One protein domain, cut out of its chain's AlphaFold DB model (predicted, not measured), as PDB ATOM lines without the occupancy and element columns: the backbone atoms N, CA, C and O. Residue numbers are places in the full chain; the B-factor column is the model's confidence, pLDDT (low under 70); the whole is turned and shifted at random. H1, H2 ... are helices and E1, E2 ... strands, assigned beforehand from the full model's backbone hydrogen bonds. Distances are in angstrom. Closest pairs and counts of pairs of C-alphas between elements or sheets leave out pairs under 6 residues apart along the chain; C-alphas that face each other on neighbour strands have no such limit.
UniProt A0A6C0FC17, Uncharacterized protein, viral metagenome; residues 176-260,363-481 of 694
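This is residues 176 to 260 and 363 to 481 of the 694 residues of an uncharacterized protein of viral metagenome (UniProt A0A6C0FC17). What shape do these atoms make? A strongly twisted sheet of four strands runs through the middle, with H3 over one face, H2 over the other, H5 beside edge strand E2, and H4 packed on H3 and H5. H1, H8 and H9 gather round H7, and H6 lies farthest out, after a long link. What is it built of? 204 residues are printed, with nine named helices and four named strands in the order H1 H2 E1 H3 H4 H5 E2 H6 E3 E4 H7 H8 H9; the class is mixed, and so is the sheet, E1 E4 E3 E2. The whole is compact and rounded, with a radius of gyration of the C-alphas of 16.8 A and spans of 46 by 43 by 37 A.

Where are the strands? E1 is residues 220 to 223, E4 425 to 430, E3 414 to 420, 19.3 A from first to last C-alpha, and E2 377 to 383, 19.2 A. Where are the helices? H3, residues 228 to 243, spans 25.2 A with a kink of 29 degrees near residue 235. H1 is residues 192 to 200, from C-alpha 192 at (-54.652, -2.002, -38.135), H2 210 to 215, H4 249 to 258 and H5 365 to 374. H6 is 402 to 406, H7 443 to 453, H8 460 to 463 and H9 465 to 473, ending at (-52.222, -5.666, -50.143).

How do the strands pair? E1 and E4 are antiparallel, with N 223 and O 427 2.8 A apart, and hairpin E3 and E4 has N 426 and O 419 at 2.8 A. E3 and E2 are parallel, with N 380 and O 416 at 2.8 A, and with H6 between them form a strand-helix-strand unit, two parallel neighbours joined through a helix, its crossover left-handed. What is on the sheet? H3 and H2 are on opposite faces, each at a height of 8.9 A over the sheet; H5 stands at the sheet's level, 2.4 A. How do other helices sit? H4 touches H5, about perpendicular at 86 degrees, closest at C-alphas 256 and 371, 6.6 A. The hub H7 only just touches H1, only at their ends, H8 and H9, with 3 pairs of C-alphas within 8 A each. Are the helix backbones complete? Every O i to N i+4 pair is within hydrogen-bond range in H1, H2, H4, H5, H7 and H9, but 8 of 12 in H3 and 0 of 1 in H6, which has 1 of 2 O i to N i+3 pairs; H8 is too short.

Is anything missing? Residues 261 to 362 are not printed, and C-alphas 260 and 363 are 13.1 A apart. Which links are long? E2 to H6 and E4 to H7. Where is confidence low? pLDDT is under 70 at residues 179 to 180, 398 to 408, 455 to 460 and 476 to 481.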
ATOM      1  N   GLU A 176     -35.066 -32.950 -32.507       86.38
ATOM      2  CA  GLU A 176     -35.787 -34.130 -32.053       86.38
ATOM      3  C   GLU A 176     -37.260 -33.752 -31.867       86.38
ATOM      4  O   GLU A 176     -37.581 -32.773 -31.183       86.38
ATOM      5  N   GLU A 177     -38.163 -34.502 -32.497       85.12
ATOM      6  CA  GLU A 177     -39.600 -34.256 -32.392       85.12
ATOM      7  C   GLU A 177     -40.179 -34.941 -31.154       85.12
ATOM      8  O   GLU A 177     -39.977 -36.133 -30.916       85.12
ATOM      9  N   LYS A 178     -40.935 -34.184 -30.358       82.31
ATOM     10  CA  LYS A 178     -41.677 -34.699 -29.209       82.31
ATOM     11  C   LYS A 178     -43.171 -34.687 -29.511       82.31
ATOM     12  O   LYS A 178     -43.796 -33.633 -29.530       82.31
ATOM     13  N   GLU A 179     -43.754 -35.875 -29.645       64.50
ATOM     14  CA  GLU A 179     -45.156 -36.076 -30.057       64.50
ATOM     15  C   GLU A 179     -46.210 -35.555 -29.049       64.50
ATOM     16  O   GLU A 179     -47.385 -35.449 -29.384       64.50
ATOM     17  N   ASN A 180     -45.814 -35.175 -27.826       62.31
ATOM     18  CA  ASN A 180     -46.727 -34.817 -26.727       62.31
ATOM     19  C   ASN A 180     -46.552 -33.374 -26.222       62.31
ATOM     20  O   ASN A 180     -46.361 -33.151 -25.022       62.31
ATOM     21  N   VAL A 181     -46.593 -32.383 -27.115       73.44
ATOM     22  CA  VAL A 181     -46.564 -30.961 -26.725       73.44
ATOM     23  C   VAL A 181     -47.896 -30.291 -27.044       73.44
ATOM     24  O   VAL A 181     -48.466 -30.473 -28.116       73.44
ATOM     25  N   LYS A 182     -48.423 -29.519 -26.085       73.06
ATOM     26  CA  LYS A 182     -49.645 -28.730 -26.262       73.06
ATOM     27  C   LYS A 182     -49.334 -27.536 -27.167       73.06
ATOM     28  O   LYS A 182     -48.904 -26.494 -26.683       73.06
ATOM     29  N   ILE A 183     -49.537 -27.708 -28.470       74.25
ATOM     30  CA  ILE A 183     -49.322 -26.653 -29.463       74.25
ATOM     31  C   ILE A 183     -50.344 -25.533 -29.221       74.25
ATOM     32  O   ILE A 183     -51.549 -25.784 -29.135       74.25
ATOM     33  N   LEU A 184     -49.859 -24.298 -29.082       78.94
ATOM     34  CA  LEU A 184     -50.711 -23.117 -28.937       78.94
ATOM     35  C   LEU A 184     -51.547 -22.892 -30.210       78.94
ATOM     36  O   LEU A 184     -51.038 -23.100 -31.317       78.94
ATOM     37  N   PRO A 185     -52.808 -22.436 -30.085       81.81
ATOM     38  CA  PRO A 185     -53.675 -22.205 -31.236       81.81
ATOM     39  C   PRO A 185     -53.062 -21.178 -32.192       81.81
ATOM     40  O   PRO A 185     -52.381 -20.245 -31.766       81.81
ATOM     41  N   ILE A 186     -53.290 -21.361 -33.493       84.06
ATOM     42  CA  ILE A 186     -52.857 -20.417 -34.532       84.06
ATOM     43  C   ILE A 186     -53.520 -19.062 -34.266       84.06
ATOM     44  O   ILE A 186     -54.732 -19.008 -34.061       84.06
ATOM     45  N   LEU A 187     -52.724 -17.992 -34.225       88.50
ATOM     46  CA  LEU A 187     -53.253 -16.640 -34.048       88.50
ATOM     47  C   LEU A 187     -53.866 -16.152 -35.365       88.50
ATOM     48  O   LEU A 187     -53.360 -16.438 -36.452       88.50
ATOM     49  N   GLU A 188     -54.965 -15.408 -35.271       88.75
ATOM     50  CA  GLU A 188     -55.547 -14.749 -36.440       88.75
ATOM     51  C   GLU A 188     -54.645 -13.608 -36.934       88.75
ATOM     52  O   GLU A 188     -53.901 -13.008 -36.155       88.75
ATOM     53  N   GLU A 189     -54.703 -13.315 -38.237       89.12
ATOM     54  CA  GLU A 189     -53.929 -12.217 -38.825       89.12
ATOM     55  C   GLU A 189     -54.432 -10.876 -38.277       89.12
ATOM     56  O   GLU A 189     -55.589 -10.500 -38.464       89.12
ATOM     57  N   GLU A 190     -53.547 -10.155 -37.592       88.62
ATOM     58  CA  GLU A 190     -53.850  -8.852 -37.011       88.62
ATOM     59  C   GLU A 190     -53.860  -7.759 -38.090       88.62
ATOM     60  O   GLU A 190     -52.923  -7.651 -38.887       88.62
ATOM     61  N   ASN A 191     -54.911  -6.937 -38.098       87.56
ATOM     62  CA  ASN A 191     -55.027  -5.746 -38.937       87.56
ATOM     63  C   ASN A 191     -54.837  -4.461 -38.106       87.56
ATOM     64  O   ASN A 191     -54.724  -4.500 -36.878       87.56
ATOM     65  N   GLU A 192     -54.834  -3.308 -38.778       86.88
ATOM     66  CA  GLU A 192     -54.652  -2.002 -38.135       86.88
ATOM     67  C   GLU A 192     -55.690  -1.717 -37.035       86.88
ATOM     68  O   GLU A 192     -55.350  -1.189 -35.977       86.88
ATOM     69  N   GLU A 193     -56.954  -2.088 -37.250       88.38
ATOM     70  CA  GLU A 193     -58.025  -1.865 -36.275       88.38
ATOM     71  C   GLU A 193     -57.805  -2.668 -34.990       88.38
ATOM     72  O   GLU A 193     -57.966  -2.130 -33.891       88.38
ATOM     73  N   ILE A 194     -57.409  -3.938 -35.114       89.12
ATOM     74  CA  ILE A 194     -57.113  -4.805 -33.971       89.12
ATOM     75  C   ILE A 194     -55.901  -4.262 -33.208       89.12
ATOM     76  O   ILE A 194     -56.011  -4.064 -31.998       89.12
ATOM     77  N   SER A 195     -54.802  -3.927 -33.898       88.38
ATOM     78  CA  SER A 195     -53.610  -3.319 -33.274       88.38
ATOM     79  C   SER A 195     -53.966  -2.046 -32.503       88.38
ATOM     80  O   SER A 195     -53.625  -1.894 -31.329       88.38
ATOM     81  N   ASN A 196     -54.738  -1.144 -33.118       87.56
ATOM     82  CA  ASN A 196     -55.161   0.100 -32.477       87.56
ATOM     83  C   ASN A 196     -56.074  -0.134 -31.267       87.56
ATOM     84  O   ASN A 196     -56.031   0.635 -30.306       87.56
ATOM     85  N   ASN A 197     -56.900  -1.179 -31.285       90.94
ATOM     86  CA  ASN A 197     -57.729  -1.543 -30.140       90.94
ATOM     87  C   ASN A 197     -56.902  -2.127 -28.990       90.94
ATOM     88  O   ASN A 197     -57.178  -1.794 -27.840       90.94
ATOM     89  N   GLU A 198     -55.879  -2.933 -29.273       89.81
ATOM     90  CA  GLU A 198     -54.947  -3.416 -28.245       89.81
ATOM     91  C   GLU A 198     -54.141  -2.261 -27.638       89.81
ATOM     92  O   GLU A 198     -54.018  -2.178 -26.417       89.81
ATOM     93  N   LYS A 199     -53.725  -1.282 -28.454       89.62
ATOM     94  CA  LYS A 199     -53.055  -0.065 -27.964       89.62
ATOM     95  C   LYS A 199     -53.907   0.788 -27.038       89.62
ATOM     96  O   LYS A 199     -53.396   1.377 -26.092       89.62
ATOM     97  N   LYS A 200     -55.215   0.861 -27.284       90.56
ATOM     98  CA  LYS A 200     -56.150   1.590 -26.409       90.56
ATOM     99  C   LYS A 200     -56.341   0.917 -25.051       90.56
ATOM    100  O   LYS A 200     -56.693   1.604 -24.100       90.56
ATOM    101  N   LYS A 201     -56.149  -0.402 -24.970       92.31
ATOM    102  CA  LYS A 201     -56.249  -1.182 -23.725       92.31
ATOM    103  C   LYS A 201     -54.949  -1.177 -22.919       92.31
ATOM    104  O   LYS A 201     -54.906  -1.801 -21.865       92.31
ATOM    105  N   TYR A 202     -53.897  -0.546 -23.434       92.31
ATOM    106  CA  TYR A 202     -52.598  -0.542 -22.792       92.31
ATOM    107  C   TYR A 202     -52.638   0.164 -21.440       92.31
ATOM    108  O   TYR A 202     -53.048   1.321 -21.337       92.31
ATOM    109  N   GLU A 203     -52.126  -0.527 -20.429       90.69
ATOM    110  CA  GLU A 203     -51.923   0.005 -19.091       90.69
ATOM    111  C   GLU A 203     -50.476  -0.242 -18.669       90.69
ATOM    112  O   GLU A 203     -49.967  -1.368 -18.721       90.69
ATOM    113  N   GLU A 204     -49.800   0.828 -18.248       90.44
ATOM    114  CA  GLU A 204     -48.443   0.732 -17.724       90.44
ATOM    115  C   GLU A 204     -48.480   0.221 -16.280       90.44
ATOM    116  O   GLU A 204     -49.106   0.812 -15.400       90.44
ATOM    117  N   LYS A 205     -47.812  -0.910 -16.050       91.44
ATOM    118  CA  LYS A 205     -47.640  -1.558 -14.747       91.44
ATOM    119  C   LYS A 205     -46.170  -1.466 -14.336       91.44
ATOM    120  O   LYS A 205     -45.294  -1.242 -15.167       91.44
ATOM    121  N   VAL A 206     -45.890  -1.712 -13.056       84.94
ATOM    122  CA  VAL A 206     -44.518  -1.687 -12.507       84.94
ATOM    123  C   VAL A 206     -43.576  -2.633 -13.269       84.94
ATOM    124  O   VAL A 206     -42.442  -2.270 -13.548       84.94
ATOM    125  N   ASN A 207     -44.075  -3.801 -13.692       86.12
ATOM    126  CA  ASN A 207     -43.287  -4.819 -14.398       86.12
ATOM    127  C   ASN A 207     -43.426  -4.758 -15.931       86.12
ATOM    128  O   ASN A 207     -43.143  -5.744 -16.604       86.12
ATOM    129  N   THR A 208     -43.912  -3.648 -16.495       90.00
ATOM    130  CA  THR A 208     -44.065  -3.522 -17.951       90.00
ATOM    131  C   THR A 208     -42.697  -3.421 -18.627       90.00
ATOM    132  O   THR A 208     -41.923  -2.500 -18.359       90.00
ATOM    133  N   THR A 209     -42.424  -4.356 -19.531       93.19
ATOM    134  CA  THR A 209     -41.182  -4.459 -20.306       93.19
ATOM    135  C   THR A 209     -41.028  -3.311 -21.308       93.19
ATOM    136  O   THR A 209     -42.001  -2.657 -21.695       93.19
ATOM    137  N   TRP A 210     -39.801  -3.055 -21.776       94.25
ATOM    138  CA  TRP A 210     -39.546  -1.980 -22.744       94.25
ATOM    139  C   TRP A 210     -40.338  -2.181 -24.046       94.25
ATOM    140  O   TRP A 210     -40.864  -1.212 -24.592       94.25
ATOM    141  N   ILE A 211     -40.490  -3.430 -24.507       93.44
ATOM    142  CA  ILE A 211     -41.212  -3.751 -25.742       93.44
ATOM    143  C   ILE A 211     -42.710  -3.461 -25.603       93.44
ATOM    144  O   ILE A 211     -43.320  -2.920 -26.526       93.44
ATOM    145  N   GLU A 212     -43.300  -3.719 -24.432       93.44
ATOM    146  CA  GLU A 212     -44.681  -3.328 -24.138       93.44
ATOM    147  C   GLU A 212     -44.828  -1.799 -24.107       93.44
ATOM    148  O   GLU A 212     -45.803  -1.266 -24.636       93.44
ATOM    149  N   LYS A 213     -43.857  -1.069 -23.530       92.81
ATOM    150  CA  LYS A 213     -43.866   0.409 -23.503       92.81
ATOM    151  C   LYS A 213     -43.721   1.012 -24.897       92.81
ATOM    152  O   LYS A 213     -44.409   1.986 -25.207       92.81
ATOM    153  N   PHE A 214     -42.855   0.425 -25.718       92.06
ATOM    154  CA  PHE A 214     -42.589   0.845 -27.088       92.06
ATOM    155  C   PHE A 214     -43.794   0.601 -28.001       92.06
ATOM    156  O   PHE A 214     -44.245   1.515 -28.690       92.06
ATOM    157  N   THR A 215     -44.355  -0.611 -27.974       89.56
ATOM    158  CA  THR A 215     -45.512  -0.984 -28.807       89.56
ATOM    159  C   THR A 215     -46.840  -0.465 -28.259       89.56
ATOM    160  O   THR A 215     -47.833  -0.452 -28.989       89.56
ATOM    161  N   LYS A 216     -46.860  -0.025 -26.991       90.94
ATOM    162  CA  LYS A 216     -48.071   0.268 -26.215       90.94
ATOM    163  C   LYS A 216     -49.026  -0.921 -26.252       90.94
ATOM    164  O   LYS A 216     -50.184  -0.766 -26.603       90.94
ATOM    165  N   ASN A 217     -48.541  -2.121 -25.947       92.38
ATOM    166  CA  ASN A 217     -49.346  -3.341 -25.995       92.38
ATOM    167  C   ASN A 217     -48.869  -4.332 -24.922       92.38
ATOM    168  O   ASN A 217     -47.720  -4.756 -24.954       92.38
ATOM    169  N   ASN A 218     -49.750  -4.714 -23.990       92.88
ATOM    170  CA  ASN A 218     -49.426  -5.617 -22.875       92.88
ATOM    171  C   ASN A 218     -49.376  -7.111 -23.252       92.88
ATOM    172  O   ASN A 218     -49.165  -7.955 -22.387       92.88
ATOM    173  N   ASN A 219     -49.614  -7.466 -24.519       94.19
ATOM    174  CA  ASN A 219     -49.530  -8.855 -24.981       94.19
ATOM    175  C   ASN A 219     -48.095  -9.294 -25.315       94.19
ATOM    176  O   ASN A 219     -47.894 -10.452 -25.692       94.19
ATOM    177  N   TYR A 220     -47.123  -8.382 -25.243       94.88
ATOM    178  CA  TYR A 220     -45.710  -8.702 -25.412       94.88
ATOM    179  C   TYR A 220     -45.072  -9.094 -24.084       94.88
ATOM    180  O   TYR A 220     -45.446  -8.582 -23.033       94.88
ATOM    181  N   ASN A 221     -44.074  -9.970 -24.144       94.88
ATOM    182  CA  ASN A 221     -43.228 -10.289 -23.002       94.88
ATOM    183  C   ASN A 221     -41.804 -10.626 -23.470       94.88
ATOM    184  O   ASN A 221     -41.569 -10.868 -24.656       94.88
ATOM    185  N   ILE A 222     -40.853 -10.641 -22.538       95.00
ATOM    186  CA  ILE A 222     -39.454 -10.990 -22.782       95.00
ATOM    187  C   ILE A 222     -39.108 -12.226 -21.954       95.00
ATOM    188  O   ILE A 222     -39.322 -12.260 -20.744       95.00
ATOM    189  N   ILE A 223     -38.560 -13.239 -22.616       94.12
ATOM    190  CA  ILE A 223     -37.973 -14.416 -21.981       94.12
ATOM    191  C   ILE A 223     -36.460 -14.238 -22.021       94.12
ATOM    192  O   ILE A 223     -35.840 -14.271 -23.090       94.12
ATOM    193  N   ASP A 224     -35.884 -14.019 -20.843       93.69
ATOM    194  CA  ASP A 224     -34.438 -13.981 -20.658       93.69
ATOM    195  C   ASP A 224     -33.857 -15.404 -20.621       93.69
ATOM    196  O   ASP A 224     -34.559 -16.360 -20.281       93.69
ATOM    197  N   ASN A 225     -32.584 -15.545 -20.983       91.75
ATOM    198  CA  ASN A 225     -31.870 -16.825 -20.991       91.75
ATOM    199  C   ASN A 225     -30.567 -16.743 -20.184       91.75
ATOM    200  O   ASN A 225     -30.269 -15.726 -19.567       91.75
ATOM    201  N   GLU A 226     -29.808 -17.838 -20.171       89.69
ATOM    202  CA  GLU A 226     -28.605 -18.011 -19.352       89.69
ATOM    203  C   GLU A 226     -27.473 -17.012 -19.673       89.69
ATOM    204  O   GLU A 226     -26.578 -16.823 -18.851       89.69
ATOM    205  N   GLY A 227     -27.519 -16.344 -20.830       87.06
ATOM    206  CA  GLY A 227     -26.562 -15.307 -21.209       87.06
ATOM    207  C   GLY A 227     -25.221 -15.825 -21.725       87.06
ATOM    208  O   GLY A 227     -25.060 -16.990 -22.092       87.06
ATOM    209  N   GLY A 228     -24.253 -14.911 -21.818       85.50
ATOM    210  CA  GLY A 228     -22.924 -15.183 -22.372       85.50
ATOM    211  C   GLY A 228     -22.945 -15.469 -23.877       85.50
ATOM    212  O   GLY A 228     -23.875 -15.093 -24.590       85.50
ATOM    213  N   GLY A 229     -21.923 -16.171 -24.377       84.75
ATOM    214  CA  GLY A 229     -21.801 -16.448 -25.814       84.75
ATOM    215  C   GLY A 229     -22.883 -17.373 -26.376       84.75
ATOM    216  O   GLY A 229     -23.042 -17.463 -27.592       84.75
ATOM    217  N   ASP A 230     -23.654 -18.040 -25.514       90.50
ATOM    218  CA  ASP A 230     -24.725 -18.956 -25.900       90.50
ATOM    219  C   ASP A 230     -26.089 -18.279 -26.101       90.50
ATOM    220  O   ASP A 230     -27.003 -18.929 -26.609       90.50
ATOM    221  N   CYS A 231     -26.238 -16.993 -25.768       93.25
ATOM    222  CA  CYS A 231     -27.534 -16.309 -25.738       93.25
ATOM    223  C   CYS A 231     -28.343 -16.437 -27.041       93.25
ATOM    224  O   CYS A 231     -29.519 -16.803 -27.006       93.25
ATOM    225  N   LEU A 232     -27.720 -16.243 -28.211       92.69
ATOM    226  CA  LEU A 232     -28.395 -16.411 -29.504       92.69
ATOM    227  C   LEU A 232     -28.921 -17.845 -29.687       92.69
ATOM    228  O   LEU A 232     -30.084 -18.056 -30.029       92.69
ATOM    229  N   PHE A 233     -28.089 -18.848 -29.414       94.31
ATOM    230  CA  PHE A 233     -28.458 -20.258 -29.557       94.31
ATOM    231  C   PHE A 233     -29.528 -20.674 -28.540       94.31
ATOM    232  O   PHE A 233     -30.425 -21.453 -28.871       94.31
ATOM    233  N   ALA A 234     -29.470 -20.124 -27.325       93.75
ATOM    234  CA  ALA A 234     -30.470 -20.321 -26.284       93.75
ATOM    235  C   ALA A 234     -31.831 -19.742 -26.700       93.75
ATOM    236  O   ALA A 234     -32.833 -20.450 -26.609       93.75
ATOM    237  N   THR A 235     -31.877 -18.528 -27.269       94.88
ATOM    238  CA  THR A 235     -33.145 -17.969 -27.781       94.88
ATOM    239  C   THR A 235     -33.776 -18.842 -28.865       94.88
ATOM    240  O   THR A 235     -34.989 -19.042 -28.850       94.88
ATOM    241  N   ILE A 236     -32.978 -19.426 -29.768       94.69
ATOM    242  CA  ILE A 236     -33.471 -20.353 -30.798       94.69
ATOM    243  C   ILE A 236     -33.996 -21.640 -30.152       94.69
ATOM    244  O   ILE A 236     -35.126 -22.048 -30.418       94.69
ATOM    245  N   ARG A 237     -33.215 -22.269 -29.264       94.31
ATOM    246  CA  ARG A 237     -33.641 -23.457 -28.500       94.31
ATOM    247  C   ARG A 237     -34.992 -23.220 -27.821       94.31
ATOM    248  O   ARG A 237     -35.904 -24.042 -27.940       94.31
ATOM    249  N   ASP A 238     -35.121 -22.091 -27.132       93.38
ATOM    250  CA  ASP A 238     -36.308 -21.751 -26.351       93.38
ATOM    251  C   ASP A 238     -37.493 -21.370 -27.238       93.38
ATOM    252  O   ASP A 238     -38.633 -21.686 -26.895       93.38
ATOM    253  N   ALA A 239     -37.246 -20.803 -28.421       94.06
ATOM    254  CA  ALA A 239     -38.294 -20.504 -29.385       94.06
ATOM    255  C   ALA A 239     -38.952 -21.768 -29.958       94.06
ATOM    256  O   ALA A 239     -40.175 -21.797 -30.105       94.06
ATOM    257  N   PHE A 240     -38.174 -22.820 -30.232       92.50
ATOM    258  CA  PHE A 240     -38.650 -24.081 -30.823       92.50
ATOM    259  C   PHE A 240     -39.265 -25.064 -29.812       92.50
ATOM    260  O   PHE A 240     -40.097 -25.905 -30.171       92.50
ATOM    261  N   LYS A 241     -38.930 -24.934 -28.527       90.31
ATOM    262  CA  LYS A 241     -39.418 -25.818 -27.459       90.31
ATOM    263  C   LYS A 241     -40.959 -25.917 -27.370       90.31
ATOM    264  O   LYS A 241     -41.452 -27.043 -27.246       90.31
ATOM    265  N   PRO A 242     -41.755 -24.828 -27.479       88.25
ATOM    266  CA  PRO A 242     -43.221 -24.890 -27.410       88.25
ATOM    267  C   PRO A 242     -43.895 -25.630 -28.570       88.25
ATOM    268  O   PRO A 242     -45.029 -26.075 -28.418       88.25
ATOM    269  N   ILE A 243     -43.220 -25.790 -29.714       86.00
ATOM    270  CA  ILE A 243     -43.747 -26.543 -30.866       86.00
ATOM    271  C   ILE A 243     -43.281 -28.005 -30.882       86.00
ATOM    272  O   ILE A 243     -43.468 -28.706 -31.871       86.00
ATOM    273  N   GLY A 244     -42.665 -28.476 -29.792       85.12
ATOM    274  CA  GLY A 244     -42.201 -29.858 -29.658       85.12
ATOM    275  C   GLY A 244     -40.942 -30.188 -30.450       85.12
ATOM    276  O   GLY A 244     -40.581 -31.359 -30.527       85.12
ATOM    277  N   LYS A 245     -40.253 -29.178 -30.987       88.44
ATOM    278  CA  LYS A 245     -38.942 -29.326 -31.619       88.44
ATOM    279  C   LYS A 245     -37.864 -29.049 -30.581       88.44
ATOM    280  O   LYS A 245     -37.633 -27.905 -30.199       88.44
ATOM    281  N   ILE A 246     -37.231 -30.106 -30.088       89.81
ATOM    282  CA  ILE A 246     -36.188 -30.008 -29.068       89.81
ATOM    283  C   ILE A 246     -34.831 -30.030 -29.762       89.81
ATOM    284  O   ILE A 246     -34.558 -30.890 -30.594       89.81
ATOM    285  N   THR A 247     -33.978 -29.075 -29.418       92.25
ATOM    286  CA  THR A 247     -32.585 -29.023 -29.866       92.25
ATOM    287  C   THR A 247     -31.683 -28.662 -28.690       92.25
ATOM    288  O   THR A 247     -32.165 -28.325 -27.605       92.25
ATOM    289  N   THR A 248     -30.373 -28.745 -28.891       92.00
ATOM    290  CA  THR A 248     -29.362 -28.348 -27.908       92.00
ATOM    291  C   THR A 248     -28.449 -27.291 -28.515       92.00
ATOM    292  O   THR A 248     -28.278 -27.226 -29.734       92.00
ATOM    293  N   ILE A 249     -27.840 -26.466 -27.661       92.12
ATOM    294  CA  ILE A 249     -26.888 -25.432 -28.091       92.12
ATOM    295  C   ILE A 249     -25.735 -26.073 -28.879       92.12
ATOM    296  O   ILE A 249     -25.394 -25.598 -29.959       92.12
ATOM    297  N   ASP A 250     -25.220 -27.214 -28.412       90.88
ATOM    298  CA  ASP A 250     -24.149 -27.956 -29.086       90.88
ATOM    299  C   ASP A 250     -24.518 -28.391 -30.510       90.88
ATOM    300  O   ASP A 250     -23.683 -28.303 -31.414       90.88
ATOM    301  N   LYS A 251     -25.767 -28.838 -30.735       92.06
ATOM    302  CA  LYS A 251     -26.248 -29.201 -32.077       92.06
ATOM    303  C   LYS A 251     -26.292 -27.969 -32.974       92.06
ATOM    304  O   LYS A 251     -25.735 -27.999 -34.069       92.06
ATOM    305  N   LEU A 252     -26.881 -26.868 -32.503       93.06
ATOM    306  CA  LEU A 252     -26.957 -25.625 -33.277       93.06
ATOM    307  C   LEU A 252     -25.562 -25.099 -33.649       93.06
ATOM    308  O   LEU A 252     -25.313 -24.790 -34.814       93.06
ATOM    309  N   ARG A 253     -24.628 -25.073 -32.691       93.00
ATOM    310  CA  ARG A 253     -23.239 -24.657 -32.930       93.00
ATOM    311  C   ARG A 253     -22.496 -25.595 -33.882       93.00
ATOM    312  O   ARG A 253     -21.699 -25.130 -34.691       93.00
ATOM    313  N   TYR A 254     -22.748 -26.903 -33.812       92.88
ATOM    314  CA  TYR A 254     -22.164 -27.880 -34.736       92.88
ATOM    315  C   TYR A 254     -22.618 -27.655 -36.182       92.88
ATOM    316  O   TYR A 254     -21.795 -27.687 -37.092       92.88
ATOM    317  N   HIS A 255     -23.911 -27.407 -36.400       91.56
ATOM    318  CA  HIS A 255     -24.416 -27.110 -37.739       91.56
ATOM    319  C   HIS A 255     -23.916 -25.755 -38.244       91.56
ATOM    320  O   HIS A 255     -23.470 -25.678 -39.384       91.56
ATOM    321  N   LEU A 256     -23.881 -24.729 -37.387       92.69
ATOM    322  CA  LEU A 256     -23.309 -23.431 -37.747       92.69
ATOM    323  C   LEU A 256     -21.833 -23.546 -38.154       92.69
ATOM    324  O   LEU A 256     -21.422 -22.973 -39.157       92.69
ATOM    325  N   SER A 257     -21.028 -24.316 -37.418       93.00
ATOM    326  CA  SER A 257     -19.603 -24.455 -37.732       93.00
ATOM    327  C   SER A 257     -19.333 -25.230 -39.027       93.00
ATOM    328  O   SER A 257     -18.234 -25.148 -39.573       93.00
ATOM    329  N   ASN A 258     -20.315 -25.972 -39.548       91.19
ATOM    330  CA  ASN A 258     -20.217 -26.625 -40.853       91.19
ATOM    331  C   ASN A 258     -20.498 -25.681 -42.031       91.19
ATOM    332  O   ASN A 258     -20.007 -25.961 -43.118       91.19
ATOM    333  N   GLU A 259     -21.217 -24.575 -41.813       89.44
ATOM    334  CA  GLU A 259     -21.426 -23.526 -42.826       89.44
ATOM    335  C   GLU A 259     -20.226 -22.575 -42.953       89.44
ATOM    336  O   GLU A 259     -20.177 -21.741 -43.856       89.44
ATOM    337  N   LEU A 260     -19.244 -22.678 -42.052       90.31
ATOM    338  CA  LEU A 260     -18.028 -21.880 -42.127       90.31
ATOM    339  C   LEU A 260     -17.264 -22.194 -43.425       90.31
ATOM    340  O   LEU A 260     -16.954 -23.352 -43.709       90.31
ATOM    341  N   GLY A 363     -22.637 -15.013 -31.076       80.81
ATOM    342  CA  GLY A 363     -23.352 -14.975 -32.349       80.81
ATOM    343  C   GLY A 363     -23.410 -13.567 -32.939       80.81
ATOM    344  O   GLY A 363     -24.173 -12.729 -32.461       80.81
ATOM    345  N   ASP A 364     -22.632 -13.337 -33.990       83.06
ATOM    346  CA  ASP A 364     -22.593 -12.089 -34.750       83.06
ATOM    347  C   ASP A 364     -23.555 -12.098 -35.959       83.06
ATOM    348  O   ASP A 364     -24.393 -12.992 -36.129       83.06
ATOM    349  N   THR A 365     -23.446 -11.087 -36.826       82.00
ATOM    350  CA  THR A 365     -24.271 -10.942 -38.036       82.00
ATOM    351  C   THR A 365     -24.152 -12.142 -38.984       82.00
ATOM    352  O   THR A 365     -25.149 -12.565 -39.580       82.00
ATOM    353  N   TRP A 366     -22.958 -12.736 -39.112       87.00
ATOM    354  CA  TRP A 366     -22.762 -13.937 -39.924       87.00
ATOM    355  C   TRP A 366     -23.485 -15.136 -39.310       87.00
ATOM    356  O   TRP A 366     -24.213 -15.829 -40.031       87.00
ATOM    357  N   ALA A 367     -23.369 -15.335 -37.992       89.44
ATOM    358  CA  ALA A 367     -24.069 -16.404 -37.285       89.44
ATOM    359  C   ALA A 367     -25.592 -16.290 -37.436       89.44
ATOM    360  O   ALA A 367     -26.245 -17.285 -37.753       89.44
ATOM    361  N   LEU A 368     -26.152 -15.081 -37.293       88.88
ATOM    362  CA  LEU A 368     -27.574 -14.809 -37.530       88.88
ATOM    363  C   LEU A 368     -27.999 -15.230 -38.943       88.88
ATOM    364  O   LEU A 368     -28.895 -16.058 -39.095       88.88
ATOM    365  N   SER A 369     -27.325 -14.711 -39.975       86.19
ATOM    366  CA  SER A 369     -27.672 -14.995 -41.377       86.19
ATOM    367  C   SER A 369     -27.533 -16.480 -41.746       86.19
ATOM    368  O   SER A 369     -28.324 -17.012 -42.526       86.19
ATOM    369  N   SER A 370     -26.551 -17.169 -41.160       88.56
ATOM    370  CA  SER A 370     -26.312 -18.595 -41.385       88.56
ATOM    371  C   SER A 370     -27.381 -19.443 -40.698       88.56
ATOM    372  O   SER A 370     -27.954 -20.337 -41.318       88.56
ATOM    373  N   LEU A 371     -27.735 -19.125 -39.449       90.88
ATOM    374  CA  LEU A 371     -28.792 -19.821 -38.708       90.88
ATOM    375  C   LEU A 371     -30.178 -19.627 -39.340       90.88
ATOM    376  O   LEU A 371     -30.955 -20.582 -39.382       90.88
ATOM    377  N   GLU A 372     -30.472 -18.442 -39.886       89.88
ATOM    378  CA  GLU A 372     -31.700 -18.190 -40.658       89.88
ATOM    379  C   GLU A 372     -31.847 -19.170 -41.834       89.88
ATOM    380  O   GLU A 372     -32.928 -19.719 -42.057       89.88
ATOM    381  N   LYS A 373     -30.749 -19.455 -42.547       86.81
ATOM    382  CA  LYS A 373     -30.722 -20.403 -43.672       86.81
ATOM    383  C   LYS A 373     -30.806 -21.853 -43.209       86.81
ATOM    384  O   LYS A 373     -31.646 -22.594 -43.714       86.81
ATOM    385  N   ILE A 374     -29.971 -22.247 -42.242       89.94
ATOM    386  CA  ILE A 374     -29.896 -23.624 -41.723       89.94
ATOM    387  C   ILE A 374     -31.261 -24.081 -41.195       89.94
ATOM    388  O   ILE A 374     -31.680 -25.214 -41.430       89.94
ATOM    389  N   LEU A 375     -31.952 -23.204 -40.463       90.19
ATOM    390  CA  LEU A 375     -33.212 -23.527 -39.789       90.19
ATOM    391  C   LEU A 375     -34.451 -23.161 -40.617       90.19
ATOM    392  O   LEU A 375     -35.566 -23.444 -40.180       90.19
ATOM    393  N   ASN A 376     -34.262 -22.538 -41.786       89.81
ATOM    394  CA  ASN A 376     -35.312 -21.945 -42.614       89.81
ATOM    395  C   ASN A 376     -36.263 -21.029 -41.814       89.81
ATOM    396  O   ASN A 376     -37.489 -21.160 -41.870       89.81
ATOM    397  N   ILE A 377     -35.691 -20.106 -41.036       91.88
ATOM    398  CA  ILE A 377     -36.427 -19.139 -40.208       91.88
ATOM    399  C   ILE A 377     -35.990 -17.708 -40.496       91.88
ATOM    400  O   ILE A 377     -34.898 -17.480 -41.005       91.88
ATOM    401  N   LYS A 378     -36.804 -16.730 -40.093       91.69
ATOM    402  CA  LYS A 378     -36.391 -15.323 -40.054       91.69
ATOM    403  C   LYS A 378     -36.326 -14.803 -38.621       91.69
ATOM    404  O   LYS A 378     -37.318 -14.872 -37.893       91.69
ATOM    405  N   ILE A 379     -35.177 -14.245 -38.237       92.56
ATOM    406  CA  ILE A 379     -34.948 -13.638 -36.926       92.56
ATOM    407  C   ILE A 379     -35.127 -12.120 -37.070       92.56
ATOM    408  O   ILE A 379     -34.399 -11.445 -37.796       92.56
ATOM    409  N   MET A 380     -36.144 -11.577 -36.402       92.75
ATOM    410  CA  MET A 380     -36.438 -10.146 -36.357       92.75
ATOM    411  C   MET A 380     -35.770  -9.549 -35.117       92.75
ATOM    412  O   MET A 380     -36.241  -9.761 -34.000       92.75
ATOM    413  N   VAL A 381     -34.658  -8.841 -35.311       92.31
ATOM    414  CA  VAL A 381     -33.843  -8.296 -34.218       92.31
ATOM    415  C   VAL A 381     -34.283  -6.868 -33.891       92.31
ATOM    416  O   VAL A 381     -34.306  -5.998 -34.766       92.31
ATOM    417  N   LEU A 382     -34.636  -6.635 -32.627       92.75
ATOM    418  CA  LEU A 382     -34.994  -5.328 -32.091       92.75
ATOM    419  C   LEU A 382     -33.914  -4.841 -31.116       92.75
ATOM    420  O   LEU A 382     -33.648  -5.498 -30.114       92.75
ATOM    421  N   SER A 383     -33.307  -3.687 -31.387       91.56
ATOM    422  CA  SER A 383     -32.303  -3.051 -30.531       91.56
ATOM    423  C   SER A 383     -32.962  -2.391 -29.319       91.56
ATOM    424  O   SER A 383     -33.654  -1.380 -29.445       91.56
ATOM    425  N   GLU A 384     -32.706  -2.949 -28.139       92.38
ATOM    426  CA  GLU A 384     -33.146  -2.401 -26.854       92.38
ATOM    427  C   GLU A 384     -32.365  -1.130 -26.495       92.38
ATOM    428  O   GLU A 384     -32.953  -0.162 -26.026       92.38
ATOM    429  N   GLU A 385     -31.068  -1.079 -26.816       89.69
ATOM    430  CA  GLU A 385     -30.193   0.078 -26.552       89.69
ATOM    431  C   GLU A 385     -30.596   1.357 -27.299       89.69
ATOM    432  O   GLU A 385     -30.150   2.456 -26.952       89.69
ATOM    433  N   SER A 386     -31.391   1.207 -28.362       87.31
ATOM    434  CA  SER A 386     -31.910   2.318 -29.159       87.31
ATOM    435  C   SER A 386     -33.171   2.934 -28.547       87.31
ATOM    436  O   SER A 386     -33.532   4.059 -28.881       87.31
ATOM    437  N   TYR A 387     -33.859   2.233 -27.644       89.38
ATOM    438  CA  TYR A 387     -35.029   2.752 -26.944       89.38
ATOM    439  C   TYR A 387     -34.609   3.475 -25.647       89.38
ATOM    440  O   TYR A 387     -33.756   2.962 -24.927       89.38
ATOM    441  N   PRO A 388     -35.214   4.627 -25.286       84.69
ATOM    442  CA  PRO A 388     -36.323   5.326 -25.949       84.69
ATOM    443  C   PRO A 388     -35.897   6.400 -26.966       84.69
ATOM    444  O   PRO A 388     -36.752   6.953 -27.661       84.69
ATOM    445  N   ASP A 389     -34.606   6.714 -27.045       82.69
ATOM    446  CA  ASP A 389     -34.121   7.939 -27.691       82.69
ATOM    447  C   ASP A 389     -34.104   7.857 -29.226       82.69
ATOM    448  O   ASP A 389     -34.448   8.818 -29.923       82.69
ATOM    449  N   HIS A 390     -33.777   6.683 -29.765       81.69
ATOM    450  CA  HIS A 390     -33.593   6.414 -31.188       81.69
ATOM    451  C   HIS A 390     -34.600   5.369 -31.676       81.69
ATOM    452  O   HIS A 390     -34.252   4.285 -32.135       81.69
ATOM    453  N   LEU A 391     -35.892   5.715 -31.624       82.88
ATOM    454  CA  LEU A 391     -36.989   4.828 -32.054       82.88
ATOM    455  C   LEU A 391     -36.845   4.324 -33.497       82.88
ATOM    456  O   LEU A 391     -37.361   3.267 -33.858       82.88
ATOM    457  N   ASP A 392     -36.162   5.110 -34.325       77.88
ATOM    458  CA  ASP A 392     -35.879   4.779 -35.707       77.88
ATOM    459  C   ASP A 392     -34.815   3.672 -35.856       77.88
ATOM    460  O   ASP A 392     -34.804   2.984 -36.875       77.88
ATOM    461  N   ASP A 393     -33.997   3.434 -34.837       80.31
ATOM    462  CA  ASP A 393     -32.900   2.465 -34.862       80.31
ATOM    463  C   ASP A 393     -33.243   1.124 -34.200       80.31
ATOM    464  O   ASP A 393     -32.433   0.197 -34.207       80.31
ATOM    465  N   ILE A 394     -34.468   0.990 -33.676       88.69
ATOM    466  CA  ILE A 394     -34.921  -0.223 -32.986       88.69
ATOM    467  C   ILE A 394     -34.951  -1.424 -33.937       88.69
ATOM    468  O   ILE A 394     -34.507  -2.497 -33.558       88.69
ATOM    469  N   MET A 395     -35.465  -1.292 -35.163       88.00
ATOM    470  CA  MET A 395     -35.521  -2.429 -36.096       88.00
ATOM    471  C   MET A 395     -34.180  -2.615 -36.806       88.00
ATOM    472  O   MET A 395     -33.821  -1.804 -37.659       88.00
ATOM    473  N   GLN A 396     -33.487  -3.719 -36.525       85.19
ATOM    474  CA  GLN A 396     -32.256  -4.079 -37.221       85.19
ATOM    475  C   GLN A 396     -32.578  -4.956 -38.436       85.19
ATOM    476  O   GLN A 396     -33.000  -6.109 -38.328       85.19
ATOM    477  N   CYS A 397     -32.381  -4.400 -39.630       76.38
ATOM    478  CA  CYS A 397     -32.795  -5.041 -40.881       76.38
ATOM    479  C   CYS A 397     -31.851  -6.150 -41.382       76.38
ATOM    480  O   CYS A 397     -32.201  -6.863 -42.327       76.38
ATOM    481  N   GLY A 398     -30.697  -6.327 -40.727       69.12
ATOM    482  CA  GLY A 398     -29.639  -7.258 -41.125       69.12
ATOM    483  C   GLY A 398     -28.864  -6.794 -42.364       69.12
ATOM    484  O   GLY A 398     -29.360  -6.002 -43.169       69.12
ATOM    485  N   GLN A 399     -27.638  -7.292 -42.524       61.34
ATOM    486  CA  GLN A 399     -26.823  -7.072 -43.722       61.34
ATOM    487  C   GLN A 399     -26.952  -8.264 -44.684       61.34
ATOM    488  O   GLN A 399     -27.214  -9.391 -44.265       61.34
ATOM    489  N   ILE A 400     -26.811  -8.002 -45.986       54.19
ATOM    490  CA  ILE A 400     -26.659  -9.054 -46.998       54.19
ATOM    491  C   ILE A 400     -25.177  -9.417 -47.012       54.19
ATOM    492  O   ILE A 400     -24.360  -8.550 -47.304       54.19
ATOM    493  N   ASN A 401     -24.838 -10.672 -46.729       51.28
ATOM    494  CA  ASN A 401     -23.491 -11.168 -47.001       51.28
ATOM    495  C   ASN A 401     -23.347 -11.386 -48.513       51.28
ATOM    496  O   ASN A 401     -24.294 -11.839 -49.155       51.28
ATOM    497  N   ASP A 402     -22.180 -11.109 -49.096       41.78
ATOM    498  CA  ASP A 402     -21.957 -11.183 -50.555       41.78
ATOM    499  C   ASP A 402     -22.307 -12.553 -51.175       41.78
ATOM    500  O   ASP A 402     -22.667 -12.650 -52.350       41.78
ATOM    501  N   GLN A 403     -22.316 -13.618 -50.369       45.41
ATOM    502  CA  GLN A 403     -22.741 -14.960 -50.779       45.41
ATOM    503  C   GLN A 403     -24.261 -15.079 -51.053       45.41
ATOM    504  O   GLN A 403     -24.699 -16.015 -51.721       45.41
ATOM    505  N   ASP A 404     -25.077 -14.115 -50.610       50.03
ATOM    506  CA  ASP A 404     -26.542 -14.097 -50.770       50.03
ATOM    507  C   ASP A 404     -27.029 -13.436 -52.060       50.03
ATOM    508  O   ASP A 404     -28.212 -13.517 -52.401       50.03
ATOM    509  N   VAL A 405     -26.116 -12.852 -52.840       48.28
ATOM    510  CA  VAL A 405     -26.421 -12.175 -54.112       48.28
ATOM    511  C   VAL A 405     -27.016 -13.148 -55.155       48.28
ATOM    512  O   VAL A 405     -27.680 -12.723 -56.103       48.28
ATOM    513  N   GLY A 406     -26.859 -14.465 -54.962       44.88
ATOM    514  CA  GLY A 406     -27.431 -15.516 -55.815       44.88
ATOM    515  C   GLY A 406     -28.817 -16.047 -55.411       44.88
ATOM    516  O   GLY A 406     -29.467 -16.721 -56.220       44.88
ATOM    517  N   LEU A 407     -29.309 -15.766 -54.197       52.44
ATOM    518  CA  LEU A 407     -30.589 -16.297 -53.717       52.44
ATOM    519  C   LEU A 407     -31.755 -15.482 -54.279       52.44
ATOM    520  O   LEU A 407     -32.117 -14.423 -53.781       52.44
ATOM    521  N   LYS A 408     -32.408 -16.003 -55.324       59.50
ATOM    522  CA  LYS A 408     -33.570 -15.325 -55.926       59.50
ATOM    523  C   LYS A 408     -34.798 -15.272 -55.008       59.50
ATOM    524  O   LYS A 408     -35.666 -14.432 -55.245       59.50
ATOM    525  N   LYS A 409     -34.925 -16.178 -54.027       71.69
ATOM    526  CA  LYS A 409     -36.092 -16.286 -53.127       71.69
ATOM    527  C   LYS A 409     -35.696 -16.920 -51.791       71.69
ATOM    528  O   LYS A 409     -35.064 -17.971 -51.797       71.69
ATOM    529  N   PHE A 410     -36.135 -16.321 -50.684       81.06
ATOM    530  CA  PHE A 410     -36.056 -16.887 -49.335       81.06
ATOM    531  C   PHE A 410     -37.479 -17.015 -48.779       81.06
ATOM    532  O   PHE A 410     -38.251 -16.058 -48.849       81.06
ATOM    533  N   GLN A 411     -37.862 -18.197 -48.293       84.81
ATOM    534  CA  GLN A 411     -39.213 -18.464 -47.795       84.81
ATOM    535  C   GLN A 411     -39.128 -19.150 -46.424       84.81
ATOM    536  O   GLN A 411     -39.138 -20.380 -46.366       84.81
ATOM    537  N   PRO A 412     -39.022 -18.363 -45.340       89.25
ATOM    538  CA  PRO A 412     -38.913 -18.904 -43.993       89.25
ATOM    539  C   PRO A 412     -40.231 -19.555 -43.558       89.25
ATOM    540  O   PRO A 412     -41.315 -19.008 -43.783       89.25
ATOM    541  N   ASP A 413     -40.126 -20.706 -42.897       89.88
ATOM    542  CA  ASP A 413     -41.274 -21.427 -42.337       89.88
ATOM    543  C   ASP A 413     -41.776 -20.763 -41.050       89.88
ATOM    544  O   ASP A 413     -42.980 -20.722 -40.781       89.88
ATOM    545  N   TYR A 414     -40.841 -20.223 -40.263       92.94
ATOM    546  CA  TYR A 414     -41.116 -19.569 -38.991       92.94
ATOM    547  C   TYR A 414     -40.389 -18.235 -38.871       92.94
ATOM    548  O   TYR A 414     -39.313 -18.019 -39.426       92.94
ATOM    549  N   TYR A 415     -40.978 -17.352 -38.081       94.31
ATOM    550  CA  TYR A 415     -40.441 -16.055 -37.720       94.31
ATOM    551  C   TYR A 415     -40.324 -15.988 -36.199       94.31
ATOM    552  O   TYR A 415     -41.203 -16.477 -35.486       94.31
ATOM    553  N   MET A 416     -39.263 -15.366 -35.703       95.12
ATOM    554  CA  MET A 416     -39.071 -15.093 -34.278       95.12
ATOM    555  C   MET A 416     -38.640 -13.648 -34.072       95.12
ATOM    556  O   MET A 416     -38.037 -13.054 -34.964       95.12
ATOM    557  N   VAL A 417     -38.949 -13.087 -32.907       95.75
ATOM    558  CA  VAL A 417     -38.550 -11.727 -32.529       95.75
ATOM    559  C   VAL A 417     -37.570 -11.824 -31.369       95.75
ATOM    560  O   VAL A 417     -37.830 -12.545 -30.405       95.75
ATOM    561  N   VAL A 418     -36.452 -11.111 -31.449       95.38
ATOM    562  CA  VAL A 418     -35.442 -11.073 -30.384       95.38
ATOM    563  C   VAL A 418     -35.139  -9.636 -29.980       95.38
ATOM    564  O   VAL A 418     -35.089  -8.749 -30.828       95.38
ATOM    565  N   SER A 419     -34.949  -9.415 -28.682       94.94
ATOM    566  CA  SER A 419     -34.384  -8.186 -28.122       94.94
ATOM    567  C   SER A 419     -32.868  -8.310 -28.124       94.94
ATOM    568  O   SER A 419     -32.353  -9.347 -27.707       94.94
ATOM    569  N   TYR A 420     -32.161  -7.272 -28.551       92.38
ATOM    570  CA  TYR A 420     -30.707  -7.211 -28.514       92.38
ATOM    571  C   TYR A 420     -30.247  -6.004 -27.698       92.38
ATOM    572  O   TYR A 420     -30.562  -4.860 -28.029       92.38
ATOM    573  N   THR A 421     -29.489  -6.270 -26.636       87.69
ATOM    574  CA  THR A 421     -28.961  -5.255 -25.708       87.69
ATOM    575  C   THR A 421     -27.530  -4.828 -26.041       87.69
ATOM    576  O   THR A 421     -26.845  -4.328 -25.163       87.69
ATOM    577  N   GLY A 422     -27.030  -5.098 -27.253       81.88
ATOM    578  CA  GLY A 422     -25.632  -4.846 -27.641       81.88
ATOM    579  C   GLY A 422     -24.675  -5.996 -27.300       81.88
ATOM    580  O   GLY A 422     -23.693  -6.231 -27.997       81.88
ATOM    581  N   ASN A 423     -24.989  -6.794 -26.283       83.56
ATOM    582  CA  ASN A 423     -24.154  -7.919 -25.848       83.56
ATOM    583  C   ASN A 423     -24.959  -9.175 -25.463       83.56
ATOM    584  O   ASN A 423     -24.389 -10.165 -25.016       83.56
ATOM    585  N   HIS A 424     -26.283  -9.155 -25.610       91.44
ATOM    586  CA  HIS A 424     -27.133 -10.265 -25.198       91.44
ATOM    587  C   HIS A 424     -28.424 -10.295 -26.011       91.44
ATOM    588  O   HIS A 424     -29.019  -9.254 -26.298       91.44
ATOM    589  N   TYR A 425     -28.847 -11.501 -26.387       93.44
ATOM    590  CA  TYR A 425     -30.099 -11.738 -27.101       93.44
ATOM    591  C   TYR A 425     -31.139 -12.309 -26.145       93.44
ATOM    592  O   TYR A 425     -30.889 -13.324 -25.498       93.44
ATOM    593  N   LYS A 426     -32.328 -11.707 -26.110       95.62
ATOM    594  CA  LYS A 426     -33.491 -12.195 -25.352       95.62
ATOM    595  C   LYS A 426     -34.640 -12.505 -26.296       95.62
ATOM    596  O   LYS A 426     -34.809 -11.839 -27.315       95.62
ATOM    597  N   LEU A 427     -35.454 -13.499 -25.971       96.31
ATOM    598  CA  LEU A 427     -36.570 -13.900 -26.822       96.31
ATOM    599  C   LEU A 427     -37.793 -13.023 -26.530       96.31
ATOM    600  O   LEU A 427     -38.202 -12.904 -25.378       96.31
ATOM    601  N   ILE A 428     -38.400 -12.434 -27.560       96.62
ATOM    602  CA  ILE A 428     -39.644 -11.669 -27.429       96.62
ATOM    603  C   ILE A 428     -40.821 -12.574 -27.793       96.62
ATOM    604  O   ILE A 428     -40.832 -13.209 -28.851       96.62
ATOM    605  N   THR A 429     -41.831 -12.610 -26.927       95.50
ATOM    606  CA  THR A 429     -43.074 -13.351 -27.157       95.50
ATOM    607  C   THR A 429     -44.250 -12.417 -27.384       95.50
ATOM    608  O   THR A 429     -44.251 -11.265 -26.949       95.50
ATOM    609  N   TYR A 430     -45.266 -12.925 -28.079       94.56
ATOM    610  CA  TYR A 430     -46.530 -12.231 -28.295       94.56
ATOM    611  C   TYR A 430     -47.691 -13.192 -28.063       94.56
ATOM    612  O   TYR A 430     -47.757 -14.239 -28.710       94.56
ATOM    613  N   LYS A 431     -48.597 -12.859 -27.134       92.44
ATOM    614  CA  LYS A 431     -49.713 -13.733 -26.710       92.44
ATOM    615  C   LYS A 431     -49.224 -15.145 -26.351       92.44
ATOM    616  O   LYS A 431     -49.751 -16.143 -26.842       92.44
ATOM    617  N   ASP A 432     -48.149 -15.201 -25.560       90.56
ATOM    618  CA  ASP A 432     -47.439 -16.414 -25.124       90.56
ATOM    619  C   ASP A 432     -46.813 -17.268 -26.244       90.56
ATOM    620  O   ASP A 432     -46.255 -18.335 -25.972       90.56
ATOM    621  N   LYS A 433     -46.847 -16.814 -27.505       93.06
ATOM    622  CA  LYS A 433     -46.145 -17.462 -28.618       93.06
ATOM    623  C   LYS A 433     -44.734 -16.925 -28.803       93.06
ATOM    624  O   LYS A 433     -44.495 -15.725 -28.726       93.06
ATOM    625  N   THR A 434     -43.826 -17.848 -29.103       93.31
ATOM    626  CA  THR A 434     -42.399 -17.608 -29.362       93.31
ATOM    627  C   THR A 434     -42.041 -17.673 -30.850       93.31
ATOM    628  O   THR A 434     -41.126 -16.984 -31.293       93.31
ATOM    629  N   LEU A 435     -42.748 -18.511 -31.616       92.88
ATOM    630  CA  LEU A 435     -42.593 -18.685 -33.058       92.88
ATOM    631  C   LEU A 435     -43.896 -18.341 -33.768       92.88
ATOM    632  O   LEU A 435     -44.983 -18.730 -33.331       92.88
ATOM    633  N   PHE A 436     -43.757 -17.653 -34.893       93.75
ATOM    634  CA  PHE A 436     -44.863 -17.130 -35.679       93.75
ATOM    635  C   PHE A 436     -44.778 -17.658 -37.106       93.75
ATOM    636  O   PHE A 436     -43.706 -17.671 -37.706       93.75
ATOM    637  N   SER A 437     -45.905 -18.039 -37.695       92.38
ATOM    638  CA  SER A 437     -46.042 -17.984 -39.151       92.38
ATOM    639  C   SER A 437     -46.197 -16.525 -39.598       92.38
ATOM    640  O   SER A 437     -46.541 -15.656 -38.797       92.38
ATOM    641  N   PHE A 438     -46.012 -16.233 -40.890       91.44
ATOM    642  CA  PHE A 438     -46.118 -14.857 -41.398       91.44
ATOM    643  C   PHE A 438     -47.436 -14.160 -41.011       91.44
ATOM    644  O   PHE A 438     -47.463 -12.970 -40.697       91.44
ATOM    645  N   LYS A 439     -48.548 -14.908 -40.998       91.94
ATOM    646  CA  LYS A 439     -49.869 -14.379 -40.628       91.94
ATOM    647  C   LYS A 439     -49.921 -13.914 -39.176       91.94
ATOM    648  O   LYS A 439     -50.549 -12.896 -38.909       91.94
ATOM    649  N   GLU A 440     -49.215 -14.608 -38.292       92.94
ATOM    650  CA  GLU A 440     -49.237 -14.412 -36.841       92.94
ATOM    651  C   GLU A 440     -48.288 -13.313 -36.357       92.94
ATOM    652  O   GLU A 440     -48.360 -12.929 -35.192       92.94
ATOM    653  N   ILE A 441     -47.407 -12.799 -37.225       93.56
ATOM    654  CA  ILE A 441     -46.547 -11.665 -36.874       93.56
ATOM    655  C   ILE A 441     -47.451 -10.463 -36.531       93.56
ATOM    656  O   ILE A 441     -48.336 -10.131 -37.335       93.56
ATOM    657  N   PRO A 442     -47.231  -9.786 -35.388       94.12
ATOM    658  CA  PRO A 442     -48.002  -8.607 -35.015       94.12
ATOM    659  C   PRO A 442     -47.977  -7.528 -36.101       94.12
ATOM    660  O   PRO A 442     -46.941  -7.290 -36.731       94.12
ATOM    661  N   TYR A 443     -49.107  -6.843 -36.295       90.56
ATOM    662  CA  TYR A 443     -49.259  -5.842 -37.357       90.56
ATOM    663  C   TYR A 443     -48.192  -4.741 -37.272       90.56
ATOM    664  O   TYR A 443     -47.554  -4.419 -38.272       90.56
ATOM    665  N   ASP A 444     -47.925  -4.226 -36.069       88.88
ATOM    666  CA  ASP A 444     -46.938  -3.163 -35.856       88.88
ATOM    667  C   ASP A 444     -45.520  -3.567 -36.262       88.88
ATOM    668  O   ASP A 444     -44.808  -2.779 -36.883       88.88
ATOM    669  N   ILE A 445     -45.127  -4.816 -35.993       91.38
ATOM    670  CA  ILE A 445     -43.821  -5.348 -36.396       91.38
ATOM    671  C   ILE A 445     -43.746  -5.480 -37.922       91.38
ATOM    672  O   ILE A 445     -42.750  -5.069 -38.519       91.38
ATOM    673  N   LYS A 446     -44.813  -5.965 -38.581       89.88
ATOM    674  CA  LYS A 446     -44.875  -6.002 -40.056       89.88
ATOM    675  C   LYS A 446     -44.729  -4.601 -40.654       89.88
ATOM    676  O   LYS A 446     -43.981  -4.422 -41.615       89.88
ATOM    677  N   MET A 447     -45.407  -3.610 -40.075       85.88
ATOM    678  CA  MET A 447     -45.323  -2.220 -40.524       85.88
ATOM    679  C   MET A 447     -43.941  -1.617 -40.285       85.88
ATOM    680  O   MET A 447     -43.448  -0.893 -41.145       85.88
ATOM    681  N   MET A 448     -43.286  -1.926 -39.164       85.19
ATOM    682  CA  MET A 448     -41.897  -1.522 -38.933       85.19
ATOM    683  C   MET A 448     -40.968  -2.098 -40.002       85.19
ATOM    684  O   MET A 448     -40.165  -1.355 -40.549       85.19
ATOM    685  N   ILE A 449     -41.113  -3.376 -40.358       86.06
ATOM    686  CA  ILE A 449     -40.291  -4.011 -41.400       86.06
ATOM    687  C   ILE A 449     -40.522  -3.360 -42.763       86.06
ATOM    688  O   ILE A 449     -39.549  -3.049 -43.448       86.06
ATOM    689  N   ILE A 450     -41.776  -3.096 -43.148       80.81
ATOM    690  CA  ILE A 450     -42.073  -2.373 -44.396       80.81
ATOM    691  C   ILE A 450     -41.411  -0.994 -44.385       80.81
ATOM    692  O   ILE A 450     -40.692  -0.647 -45.317       80.81
ATOM    693  N   ASN A 451     -41.623  -0.236 -43.310       77.31
ATOM    694  CA  ASN A 451     -41.187   1.150 -43.207       77.31
ATOM    695  C   ASN A 451     -39.692   1.321 -42.936       77.31
ATOM    696  O   ASN A 451     -39.249   2.453 -42.950       77.31
ATOM    697  N   LYS A 452     -38.942   0.268 -42.591       77.75
ATOM    698  CA  LYS A 452     -37.510   0.356 -42.244       77.75
ATOM    699  C   LYS A 452     -36.645  -0.489 -43.161       77.75
ATOM    700  O   LYS A 452     -35.629  -0.032 -43.665       77.75
ATOM    701  N   CYS A 453     -37.045  -1.738 -43.367       77.50
ATOM    702  CA  CYS A 453     -36.216  -2.736 -44.031       77.50
ATOM    703  C   CYS A 453     -36.531  -2.888 -45.515       77.50
ATOM    704  O   CYS A 453     -35.705  -3.409 -46.255       77.50
ATOM    705  N   LEU A 454     -37.708  -2.446 -45.963       73.38
ATOM    706  CA  LEU A 454     -38.142  -2.556 -47.358       73.38
ATOM    707  C   LEU A 454     -38.218  -1.210 -48.084       73.38
ATOM    708  O   LEU A 454     -38.704  -1.174 -49.211       73.38
ATOM    709  N   GLU A 455     -37.686  -0.132 -47.495       65.50
ATOM    710  CA  GLU A 455     -37.670   1.203 -48.115       65.50
ATOM    711  C   GLU A 455     -36.971   1.192 -49.485       65.50
ATOM    712  O   GLU A 455     -37.461   1.802 -50.423       65.50
ATOM    713  N   LYS A 456     -35.859   0.453 -49.630       54.94
ATOM    714  CA  LYS A 456     -35.079   0.339 -50.881       54.94
ATOM    715  C   LYS A 456     -35.250  -0.996 -51.607       54.94
ATOM    716  O   LYS A 456     -34.367  -1.376 -52.376       54.94
ATOM    717  N   ASN A 457     -36.296  -1.774 -51.297       54.94
ATOM    718  CA  ASN A 457     -36.448  -3.131 -51.845       54.94
ATOM    719  C   ASN A 457     -35.118  -3.928 -51.814       54.94
ATOM    720  O   ASN A 457     -34.711  -4.577 -52.778       54.94
ATOM    721  N   ALA A 458     -34.394  -3.794 -50.704       52.44
ATOM    722  CA  ALA A 458     -33.050  -4.309 -50.499       52.44
ATOM    723  C   ALA A 458     -32.988  -4.988 -49.128       52.44
ATOM    724  O   ALA A 458     -33.902  -4.853 -48.320       52.44
ATOM    725  N   GLY A 459     -31.928  -5.746 -48.864       63.78
ATOM    726  CA  GLY A 459     -31.832  -6.545 -47.642       63.78
ATOM    727  C   GLY A 459     -32.533  -7.904 -47.742       63.78
ATOM    728  O   GLY A 459     -33.261  -8.199 -48.693       63.78
ATOM    729  N   LEU A 460     -32.323  -8.746 -46.729       67.69
ATOM    730  CA  LEU A 460     -32.863 -10.111 -46.673       67.69
ATOM    731  C   LEU A 460     -34.401 -10.142 -46.655       67.69
ATOM    732  O   LEU A 460     -35.009 -11.052 -47.215       67.69
ATOM    733  N   TYR A 461     -35.045  -9.121 -46.079       77.75
ATOM    734  CA  TYR A 461     -36.508  -9.009 -46.061       77.75
ATOM    735  C   TYR A 461     -37.111  -8.873 -47.460       77.75
ATOM    736  O   TYR A 461     -38.210  -9.371 -47.697       77.75
ATOM    737  N   TYR A 462     -36.393  -8.266 -48.411       75.56
ATOM    738  CA  TYR A 462     -36.865  -8.162 -49.792       75.56
ATOM    739  C   TYR A 462     -36.890  -9.520 -50.506       75.56
ATOM    740  O   TYR A 462     -37.661  -9.717 -51.442       75.56
ATOM    741  N   LEU A 463     -36.093 -10.497 -50.070       76.00
ATOM    742  CA  LEU A 463     -36.119 -11.843 -50.649       76.00
ATOM    743  C   LEU A 463     -37.380 -12.631 -50.246       76.00
ATOM    744  O   LEU A 463     -37.738 -13.600 -50.928       76.00
ATOM    745  N   ILE A 464     -38.081 -12.183 -49.197       84.12
ATOM    746  CA  ILE A 464     -39.270 -12.822 -48.629       84.12
ATOM    747  C   ILE A 464     -40.532 -12.355 -49.364       84.12
ATOM    748  O   ILE A 464     -40.977 -11.213 -49.253       84.12
ATOM    749  N   GLN A 465     -41.154 -13.272 -50.108       83.12
ATOM    750  CA  GLN A 465     -42.325 -12.973 -50.946       83.12
ATOM    751  C   GLN A 465     -43.558 -12.540 -50.149       83.12
ATOM    752  O   GLN A 465     -44.371 -11.766 -50.652       83.12
ATOM    753  N   ASP A 466     -43.709 -13.024 -48.918       87.19
ATOM    754  CA  ASP A 466     -44.869 -12.701 -48.089       87.19
ATOM    755  C   ASP A 466     -44.906 -11.216 -47.712       87.19
ATOM    756  O   ASP A 466     -45.972 -10.598 -47.757       87.19
ATOM    757  N   PHE A 467     -43.744 -10.604 -47.462       86.44
ATOM    758  CA  PHE A 467     -43.656  -9.162 -47.244       86.44
ATOM    759  C   PHE A 467     -43.960  -8.359 -48.514       86.44
ATOM    760  O   PHE A 467     -44.653  -7.346 -48.424       86.44
ATOM    761  N   LYS A 468     -43.537  -8.824 -49.700       81.69
ATOM    762  CA  LYS A 468     -43.901  -8.175 -50.978       81.69
ATOM    763  C   LYS A 468     -45.409  -8.179 -51.205       81.69
ATOM    764  O   LYS A 468     -46.002  -7.137 -51.452       81.69
ATOM    765  N   LYS A 469     -46.047  -9.340 -51.030       85.94
ATOM    766  CA  LYS A 469     -47.508  -9.470 -51.132       85.94
ATOM    767  C   LYS A 469     -48.228  -8.633 -50.081       85.94
ATOM    768  O   LYS A 469     -49.307  -8.115 -50.339       85.94
ATOM    769  N   PHE A 470     -47.678  -8.520 -48.872       85.31
ATOM    770  CA  PHE A 470     -48.256  -7.664 -47.838       85.31
ATOM    771  C   PHE A 470     -48.180  -6.181 -48.223       85.31
ATOM    772  O   PHE A 470     -49.189  -5.495 -48.101       85.31
ATOM    773  N   LYS A 471     -47.059  -5.725 -48.792       80.00
ATOM    774  CA  LYS A 471     -46.913  -4.373 -49.354       80.00
ATOM    775  C   LYS A 471     -47.950  -4.089 -50.454       80.00
ATOM    776  O   LYS A 471     -48.648  -3.082 -50.382       80.00
ATOM    777  N   GLU A 472     -48.144  -5.027 -51.386       81.88
ATOM    778  CA  GLU A 472     -49.182  -4.938 -52.432       81.88
ATOM    779  C   GLU A 472     -50.602  -4.861 -51.846       81.88
ATOM    780  O   GLU A 472     -51.408  -4.034 -52.273       81.88
ATOM    781  N   ARG A 473     -50.917  -5.692 -50.838       83.19
ATOM    782  CA  ARG A 473     -52.222  -5.666 -50.143       83.19
ATOM    783  C   ARG A 473     -52.500  -4.320 -49.471       83.19
ATOM    784  O   ARG A 473     -53.660  -3.934 -49.375       83.19
ATOM    785  N   MET A 474     -51.455  -3.620 -49.030       77.44
ATOM    786  CA  MET A 474     -51.544  -2.285 -48.431       77.44
ATOM    787  C   MET A 474     -51.663  -1.161 -49.475       77.44
ATOM    788  O   MET A 474     -51.735   0.007 -49.104       77.44
ATOM    789  N   GLY A 475     -51.697  -1.489 -50.773       71.56
ATOM    790  CA  GLY A 475     -51.794  -0.509 -51.856       71.56
ATOM    791  C   GLY A 475     -50.500   0.267 -52.114       71.56
ATOM    792  O   GLY A 475     -50.545   1.305 -52.768       71.56
ATOM    793  N   MET A 476     -49.367  -0.215 -51.597       69.56
ATOM    794  CA  MET A 476     -48.036   0.329 -51.873       69.56
ATOM    795  C   MET A 476     -47.452  -0.375 -53.104       69.56
ATOM    796  O   MET A 476     -47.711  -1.563 -53.318       69.56
ATOM    797  N   ASP A 477     -46.667   0.332 -53.917       63.81
ATOM    798  CA  ASP A 477     -46.110  -0.258 -55.138       63.81
ATOM    799  C   ASP A 477     -45.021  -1.296 -54.765       63.81
ATOM    800  O   ASP A 477     -44.073  -0.974 -54.037       63.81
ATOM    801  N   PRO A 478     -45.134  -2.567 -55.206       59.78
ATOM    802  CA  PRO A 478     -44.140  -3.602 -54.919       59.78
ATOM    803  C   PRO A 478     -42.732  -3.252 -55.422       59.78
ATOM    804  O   PRO A 478     -41.752  -3.734 -54.853       59.78
ATOM    805  N   GLU A 479     -42.610  -2.398 -56.439       58.41
ATOM    806  CA  GLU A 479     -41.338  -1.940 -57.006       58.41
ATOM    807  C   GLU A 479     -40.855  -0.598 -56.414       58.41
ATOM    808  O   GLU A 479     -39.715  -0.215 -56.670       58.41
ATOM    809  N   GLU A 480     -41.644   0.072 -55.560       51.12
ATOM    810  CA  GLU A 480     -41.225   1.267 -54.798       51.12
ATOM    811  C   GLU A 480     -40.000   0.914 -53.940       51.12
ATOM    812  O   GLU A 480     -40.085   0.028 -53.089       51.12
ATOM    813  N   GLY A 481     -38.844   1.520 -54.199       50.66
ATOM    814  CA  GLY A 481     -37.565   1.146 -53.594       50.66
ATOM    815  C   GLY A 481     -36.577   0.462 -54.533       50.66
ATOM    816  O   GLY A 481     -35.406   0.360 -54.180       50.66
TER     817      GLY A 481